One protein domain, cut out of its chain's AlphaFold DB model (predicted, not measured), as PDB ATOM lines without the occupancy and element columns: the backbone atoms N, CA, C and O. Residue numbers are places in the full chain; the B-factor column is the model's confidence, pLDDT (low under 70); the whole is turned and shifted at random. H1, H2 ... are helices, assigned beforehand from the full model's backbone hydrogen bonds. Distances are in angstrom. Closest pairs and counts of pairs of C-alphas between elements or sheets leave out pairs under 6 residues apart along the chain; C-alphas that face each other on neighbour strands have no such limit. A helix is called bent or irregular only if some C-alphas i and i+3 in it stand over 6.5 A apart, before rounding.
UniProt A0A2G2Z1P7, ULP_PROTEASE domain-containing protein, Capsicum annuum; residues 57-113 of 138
ATOM      1  N   PRO A  57     344.816 295.108 142.584       74.00
ATOM      2  CA  PRO A  57     344.741 296.074 143.665       74.00
ATOM      3  C   PRO A  57     344.432 297.478 143.135       74.00
ATOM      4  O   PRO A  57     345.148 298.012 142.284       74.00
ATOM      5  N   GLN A  58     343.361 298.086 143.636       79.19
ATOM      6  CA  GLN A  58     343.001 299.462 143.306       79.19
ATOM      7  C   GLN A  58     343.317 300.377 144.477       79.19
ATOM      8  O   GLN A  58     343.045 300.052 145.632       79.19
ATOM      9  N   GLN A  59     343.877 301.542 144.162       83.19
ATOM     10  CA  GLN A  59     344.148 302.551 145.166       83.19
ATOM     11  C   GLN A  59     342.825 303.104 145.725       83.19
ATOM     12  O   GLN A  59     342.007 303.600 144.946       83.19
ATOM     13  N   PRO A  60     342.614 303.091 147.054       81.56
ATOM     14  CA  PRO A  60     341.445 303.721 147.651       81.56
ATOM     15  C   PRO A  60     341.472 305.242 147.444       81.56
ATOM     16  O   PRO A  60     342.531 305.878 147.429       81.56
ATOM     17  N   SER A  61     340.291 305.846 147.304       83.44
ATOM     18  CA  SER A  61     340.156 307.296 147.157       83.44
ATOM     19  C   SER A  61     340.765 308.020 148.362       83.44
ATOM     20  O   SER A  61     340.381 307.744 149.498       83.44
ATOM     21  N   GLY A  62     341.689 308.950 148.116       82.62
ATOM     22  CA  GLY A  62     342.383 309.713 149.162       82.62
ATOM     23  C   GLY A  62     343.774 309.187 149.530       82.62
ATOM     24  O   GLY A  62     344.478 309.855 150.282       82.62
ATOM     25  N   ASN A  63     344.199 308.046 148.982       80.75
ATOM     26  CA  ASN A  63     345.590 307.608 149.072       80.75
ATOM     27  C   ASN A  63     346.456 308.328 148.001       80.75
ATOM     28  O   ASN A  63     345.985 308.605 146.894       80.75
ATOM     29  N   LEU A  64     347.701 308.673 148.348       85.12
ATOM     30  CA  LEU A  64     348.689 309.358 147.503       85.12
ATOM     31  C   LEU A  64     349.739 308.406 146.889       85.12
ATOM     32  O   LEU A  64     350.610 308.850 146.142       85.12
ATOM     33  N   ASP A  65     349.645 307.105 147.154       82.69
ATOM     34  CA  ASP A  65     350.627 306.083 146.784       82.69
ATOM     35  C   ASP A  65     350.432 305.528 145.361       82.69
ATOM     36  O   ASP A  65     350.678 304.349 145.105       82.69
ATOM     37  N   CYS A  66     350.007 306.343 144.389       84.25
ATOM     38  CA  CYS A  66     349.585 305.820 143.081       84.25
ATOM     39  C   CYS A  66     350.736 305.119 142.347       84.25
ATOM     40  O   CYS A  66     350.537 304.097 141.692       84.25
ATOM     41  N   GLY A  67     351.962 305.612 142.538       82.62
ATOM     42  CA  GLY A  67     353.178 304.981 142.031       82.62
ATOM     43  C   GLY A  67     353.424 303.588 142.616       82.62
ATOM     44  O   GLY A  67     353.888 302.707 141.898       82.62
ATOM     45  N   LEU A  68     353.057 303.353 143.878       82.19
ATOM     46  CA  LEU A  68     353.209 302.055 144.535       82.19
ATOM     47  C   LEU A  68     352.310 300.997 143.892       82.19
ATOM     48  O   LEU A  68     352.768 299.896 143.604       82.19
ATOM     49  N   TYR A  69     351.056 301.360 143.613       80.88
ATOM     50  CA  TYR A  69     350.107 300.504 142.896       80.88
ATOM     51  C   TYR A  69     350.546 300.251 141.443       80.88
ATOM     52  O   TYR A  69     350.369 299.155 140.923       80.88
ATOM     53  N   MET A  70     351.182 301.228 140.789       81.31
ATOM     54  CA  MET A  70     351.700 301.050 139.426       81.31
ATOM     55  C   MET A  70     352.898 300.093 139.360       81.31
ATOM     56  O   MET A  70     352.983 299.291 138.430       81.31
ATOM     57  N   VAL A  71     353.821 300.161 140.325       77.69
ATOM     58  CA  VAL A  71     355.018 299.296 140.374       77.69
ATOM     59  C   VAL A  71     354.655 297.842 140.674       77.69
ATOM     60  O   VAL A  71     355.349 296.925 140.236       77.69
ATOM     61  N   THR A  72     353.543 297.613 141.365       75.62
ATOM     62  CA  THR A  72     353.107 296.269 141.744       75.62
ATOM     63  C   THR A  72     352.290 295.578 140.663       75.62
ATOM     64  O   THR A  72     352.224 294.350 140.656       75.62
ATOM     65  N   TYR A  73     351.716 296.313 139.705       76.12
ATOM     66  CA  TYR A  73     351.006 295.707 138.576       76.12
ATOM     67  C   TYR A  73     351.875 294.737 137.767       76.12
ATOM     68  O   TYR A  73     351.444 293.600 137.596       76.12
ATOM     69  N   PRO A  74     353.099 295.079 137.325       75.06
ATOM     70  CA  PRO A  74     353.989 294.114 136.683       75.06
ATOM     71  C   PRO A  74     354.246 292.862 137.532       75.06
ATOM     72  O   PRO A  74     354.252 291.754 137.000       75.06
ATOM     73  N   GLU A  75     354.420 293.008 138.849       74.44
ATOM     74  CA  GLU A  75     354.618 291.871 139.762       74.44
ATOM     75  C   GLU A  75     353.374 290.969 139.804       74.44
ATOM     76  O   GLU A  75     353.482 289.749 139.691       74.44
ATOM     77  N   CYS A  76     352.182 291.565 139.853       70.56
ATOM     78  CA  CYS A  76     350.908 290.846 139.798       70.56
ATOM     79  C   CYS A  76     350.682 290.153 138.442       70.56
ATOM     80  O   CYS A  76     350.154 289.048 138.393       70.56
ATOM     81  N   LEU A  77     351.094 290.786 137.339       71.88
ATOM     82  CA  LEU A  77     350.923 290.277 135.972       71.88
ATOM     83  C   LEU A  77     351.947 289.196 135.594       71.88
ATOM     84  O   LEU A  77     351.706 288.409 134.679       71.88
ATOM     85  N   THR A  78     353.103 289.176 136.258       70.44
ATOM     86  CA  THR A  78     354.148 288.160 136.041       70.44
ATOM     87  C   THR A  78     353.863 286.855 136.775       70.44
ATOM     88  O   THR A  78     354.347 285.806 136.343       70.44
ATOM     89  N   TYR A  79     353.042 286.882 137.828       65.44
ATOM     90  CA  TYR A  79     352.511 285.674 138.452       65.44
ATOM     91  C   TYR A  79     351.427 285.052 137.557       65.44
ATOM     92  O   TYR A  79     350.305 285.533 137.444       65.44
ATOM     93  N   VAL A  80     351.795 283.959 136.884       52.19
ATOM     94  CA  VAL A  80     350.978 283.254 135.878       52.19
ATOM     95  C   VAL A  80     349.691 282.642 136.460       52.19
ATOM     96  O   VAL A  80     348.735 282.421 135.721       52.19
ATOM     97  N   GLU A  81     349.629 282.408 137.771       54.84
ATOM     98  CA  GLU A  81     348.497 281.747 138.449       54.84
ATOM     99  C   GLU A  81     347.351 282.699 138.843       54.84
ATOM    100  O   GLU A  81     346.502 282.370 139.668       54.84
ATOM    101  N   GLY A  82     347.287 283.868 138.200       54.56
ATOM    102  CA  GLY A  82     346.364 284.930 138.571       54.56
ATOM    103  C   GLY A  82     346.912 285.734 139.742       54.56
ATOM    104  O   GLY A  82     347.781 285.280 140.482       54.56
ATOM    105  N   VAL A  83     346.420 286.962 139.885       50.50
ATOM    106  CA  VAL A  83     346.721 287.792 141.049       50.50
ATOM    107  C   VAL A  83     346.143 287.037 142.239       50.50
ATOM    108  O   VAL A  83     344.915 286.926 142.321       50.50
ATOM    109  N   PRO A  84     346.962 286.444 143.125       50.75
ATOM    110  CA  PRO A  84     346.381 285.845 144.303       50.75
ATOM    111  C   PRO A  84     345.685 286.999 145.022       50.75
ATOM    112  O   PRO A  84     346.257 288.084 145.137       50.75
ATOM    113  N   SER A  85     344.463 286.789 145.504       51.94
ATOM    114  CA  SER A  85     343.707 287.772 146.296       51.94
ATOM    115  C   SER A  85     344.394 288.123 147.630       51.94
ATOM    116  O   SER A  85     343.737 288.544 148.577       51.94
ATOM    117  N   VAL A  86     345.699 287.856 147.738       52.28
ATOM    118  CA  VAL A  86     346.601 288.266 148.796       52.28
ATOM    119  C   VAL A  86     346.415 289.757 148.959       52.28
ATOM    120  O   VAL A  86     346.705 290.529 148.045       52.28
ATOM    121  N   ASP A  87     345.907 290.117 150.136       61.94
ATOM    122  CA  ASP A  87     345.744 291.487 150.588       61.94
ATOM    123  C   ASP A  87     346.921 292.320 150.105       61.94
ATOM    124  O   ASP A  87     348.074 292.086 150.485       61.94
ATOM    125  N   PHE A  88     346.633 293.275 149.228       70.81
ATOM    126  CA  PHE A  88     347.624 294.224 148.778       70.81
ATOM    127  C   PHE A  88     348.026 295.083 149.972       70.81
ATOM    128  O   PHE A  88     347.356 296.054 150.320       70.81
ATOM    129  N   LYS A  89     349.105 294.689 150.649       75.94
ATOM    130  CA  LYS A  89     349.602 295.386 151.837       75.94
ATOM    131  C   LYS A  89     350.365 296.627 151.396       75.94
ATOM    132  O   LYS A  89     351.596 296.632 151.428       75.94
ATOM    133  N   SER A  90     349.629 297.662 150.987       73.69
ATOM    134  CA  SER A  90     350.188 298.967 150.613       73.69
ATOM    135  C   SER A  90     351.189 299.451 151.653       73.69
ATOM    136  O   SER A  90     352.279 299.864 151.292       73.69
ATOM    137  N   ASP A  91     350.892 299.277 152.940       78.88
ATOM    138  CA  ASP A  91     351.750 299.735 154.036       78.88
ATOM    139  C   ASP A  91     353.100 298.999 154.070       78.88
ATOM    140  O   ASP A  91     354.153 299.605 154.274       78.88
ATOM    141  N   LEU A  92     353.095 297.685 153.807       80.94
ATOM    142  CA  LEU A  92     354.319 296.884 153.735       80.94
ATOM    143  C   LEU A  92     355.172 297.296 152.533       80.94
ATOM    144  O   LEU A  92     356.395 297.399 152.633       80.94
ATOM    145  N   LEU A  93     354.526 297.526 151.393       78.25
ATOM    146  CA  LEU A  93     355.198 297.932 150.165       78.25
ATOM    147  C   LEU A  93     355.743 299.364 150.294       78.25
ATOM    148  O   LEU A  93     356.889 299.614 149.919       78.25
ATOM    149  N   CYS A  94     354.984 300.262 150.920       80.19
ATOM    150  CA  CYS A  94     355.378 301.635 151.226       80.19
ATOM    151  C   CYS A  94     356.601 301.681 152.159       80.19
ATOM    152  O   CYS A  94     357.461 302.538 151.998       80.19
ATOM    153  N   ALA A  95     356.771 300.710 153.061       82.88
ATOM    154  CA  ALA A  95     357.991 300.582 153.866       82.88
ATOM    155  C   ALA A  95     359.172 299.938 153.101       82.88
ATOM    156  O   ALA A  95     360.341 300.293 153.302       82.88
ATOM    157  N   LYS A  96     358.884 298.974 152.215       85.12
ATOM    158  CA  LYS A  96     359.897 298.161 151.527       85.12
ATOM    159  C   LYS A  96     360.569 298.901 150.368       85.12
ATOM    160  O   LYS A  96     361.798 298.904 150.289       85.12
ATOM    161  N   TYR A  97     359.801 299.519 149.469       83.44
ATOM    162  CA  TYR A  97     360.373 300.108 148.252       83.44
ATOM    163  C   TYR A  97     361.301 301.298 148.514       83.44
ATOM    164  O   TYR A  97     362.380 301.303 147.925       83.44
ATOM    165  N   PRO A  98     360.993 302.259 149.409       86.44
ATOM    166  CA  PRO A  98     361.931 303.336 149.724       86.44
ATOM    167  C   PRO A  98     363.270 302.813 150.249       86.44
ATOM    168  O   PRO A  98     364.319 303.334 149.878       86.44
ATOM    169  N   SER A  99     363.246 301.741 151.050       89.25
ATOM    170  CA  SER A  99     364.458 301.078 151.538       89.25
ATOM    171  C   SER A  99     365.284 300.489 150.390       89.25
ATOM    172  O   SER A  99     366.487 300.728 150.321       89.25
ATOM    173  N   ILE A 100     364.642 299.785 149.451       87.81
ATOM    174  CA  ILE A 100     365.310 299.199 148.275       87.81
ATOM    175  C   ILE A 100     365.868 300.288 147.354       87.81
ATOM    176  O   ILE A 100     367.009 300.188 146.905       87.81
ATOM    177  N   ILE A 101     365.086 301.332 147.075       87.12
ATOM    178  CA  ILE A 101     365.494 302.449 146.213       87.12
ATOM    179  C   ILE A 101     366.698 303.169 146.822       87.12
ATOM    180  O   ILE A 101     367.651 303.487 146.112       87.12
ATOM    181  N   ARG A 102     366.683 303.389 148.140       92.06
ATOM    182  CA  ARG A 102     367.801 304.001 148.859       92.06
ATOM    183  C   ARG A 102     369.056 303.130 148.816       92.06
ATOM    184  O   ARG A 102     370.121 303.656 148.523       92.06
ATOM    185  N   ASP A 103     368.932 301.830 149.077       93.56
ATOM    186  CA  ASP A 103     370.042 300.867 149.007       93.56
ATOM    187  C   ASP A 103     370.656 300.810 147.599       93.56
ATOM    188  O   ASP A 103     371.870 300.891 147.430       93.56
ATOM    189  N   TYR A 104     369.813 300.768 146.565       89.44
ATOM    190  CA  TYR A 104     370.265 300.851 145.179       89.44
ATOM    191  C   TYR A 104     370.984 302.172 144.876       89.44
ATOM    192  O   TYR A 104     372.038 302.160 144.243       89.44
ATOM    193  N   GLY A 105     370.446 303.302 145.346       89.81
ATOM    194  CA  GLY A 105     371.072 304.613 145.184       89.81
ATOM    195  C   GLY A 105     372.443 304.709 145.856       89.81
ATOM    196  O   GLY A 105     373.355 305.276 145.263       89.81
ATOM    197  N   LEU A 106     372.595 304.119 147.046       90.81
ATOM    198  CA  LEU A 106     373.873 304.047 147.760       90.81
ATOM    199  C   LEU A 106     374.897 303.219 146.982       90.81
ATOM    200  O   LEU A 106     375.964 303.738 146.673       90.81
ATOM    201  N   ARG A 107     374.542 301.999 146.558       88.88
ATOM    202  CA  ARG A 107     375.436 301.166 145.733       88.88
ATOM    203  C   ARG A 107     375.868 301.873 144.451       88.88
ATOM    204  O   ARG A 107     377.033 301.840 144.089       88.88
ATOM    205  N   LYS A 108     374.944 302.575 143.786       84.75
ATOM    206  CA  LYS A 108     375.253 303.306 142.549       84.75
ATOM    207  C   LYS A 108     376.227 304.474 142.773       84.75
ATOM    208  O   LYS A 108     376.950 304.826 141.850       84.75
ATOM    209  N   GLN A 109     376.226 305.082 143.963       83.69
ATOM    210  CA  GLN A 109     377.206 306.105 144.347       83.69
ATOM    211  C   GLN A 109     378.560 305.488 144.712       83.69
ATOM    212  O   GLN A 109     379.586 306.058 144.367       83.69
ATOM    213  N   GLU A 110     378.562 304.343 145.395       80.38
ATOM    214  CA  GLU A 110     379.785 303.619 145.772       80.38
ATOM    215  C   GLU A 110     380.522 303.038 144.559       80.38
ATOM    216  O   GLU A 110     381.749 303.015 144.544       80.38
ATOM    217  N   ASP A 111     379.784 302.620 143.528       78.38
ATOM    218  CA  ASP A 111     380.347 302.044 142.303       78.38
ATOM    219  C   ASP A 111     380.956 303.096 141.345       78.38
ATOM    220  O   ASP A 111     381.395 302.727 140.255       78.38
ATOM    221  N   ASP A 112     380.963 304.396 141.702       64.94
ATOM    222  CA  ASP A 112     381.435 305.535 140.876       64.94
ATOM    223  C   ASP A 112     380.918 305.508 139.417       64.94
ATOM    224  O   ASP A 112     381.490 306.100 138.496       64.94
ATOM    225  N   ALA A 113     379.800 304.815 139.187       62.31
ATOM    226  CA  ALA A 113     379.251 304.597 137.865       62.31
ATOM    227  C   ALA A 113     378.664 305.915 137.349       62.31
ATOM    228  O   ALA A 113     377.527 306.283 137.673       62.31
TER     229      ALA A 113
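Overview. This is residues 57 to 113 of the 138 residues of the protein "ULP_PROTEASE domain-containing protein" of Capsicum annuum (UniProt A0A2G2Z1P7). Two helices meet near their first ends as an L: the shorter, H1, makes one limb, and the longer, H2, sets off about perpendicular to it as an arm whose far part, residues 98 to 110, sticks out free with residues 111 to 113. A loop, residues 57 to 65, leads into H1, and a long link, residues 79 to 89, folds back from the far end of H1 to the start of H2. The printed part has 57 residues with two named helices, H1 then H2, and no named strand; its class is all helix. It is loose, with a radius of gyration of the C-alphas of 14.2 A, and flat, spanning 41 by 31 by 15 A.

Along the chain. The printed part begins at Pro 57, with its C-alpha at (344.741, 296.074, 143.665). H1 takes residues 66 to 78 and is 19.6 A long, from C-alpha 66 at (349.585, 305.820, 143.081). H2 takes residues 90 to 110 and is 30.3 A long, ending at C-alpha 110 at (379.785, 303.619, 145.772). Both are neither bent nor irregular, but only just: C-alphas 71 and 74 are 6.4 A apart, and C-alphas 95 and 98 are 6.3 A apart.

Arrangement. H1 touches H2 with residues 68 to 69 alone, and H2 touches H1 with residues 90 to 94 alone. Their closest C-alphas, those of Leu 68 and Cys 94, are 7.0 A apart. Their lines are about perpendicular, at 90 degrees. O i to N i+4 pairs are within hydrogen-bond range in 7 of 9 cases in H1 and 15 of 17 in H2.

Size, cuts and confidence. The two C-alphas farthest apart, those of Ser 85 and Asp 112, are 42.1 A apart. The printed part has no cut. The link from H1 to H2, 11 residues, is long. Residues 77 to 82 stand free. The mean pLDDT of the printed part is 76.7; residues 79 to 87 and 112 to 113 are under 70.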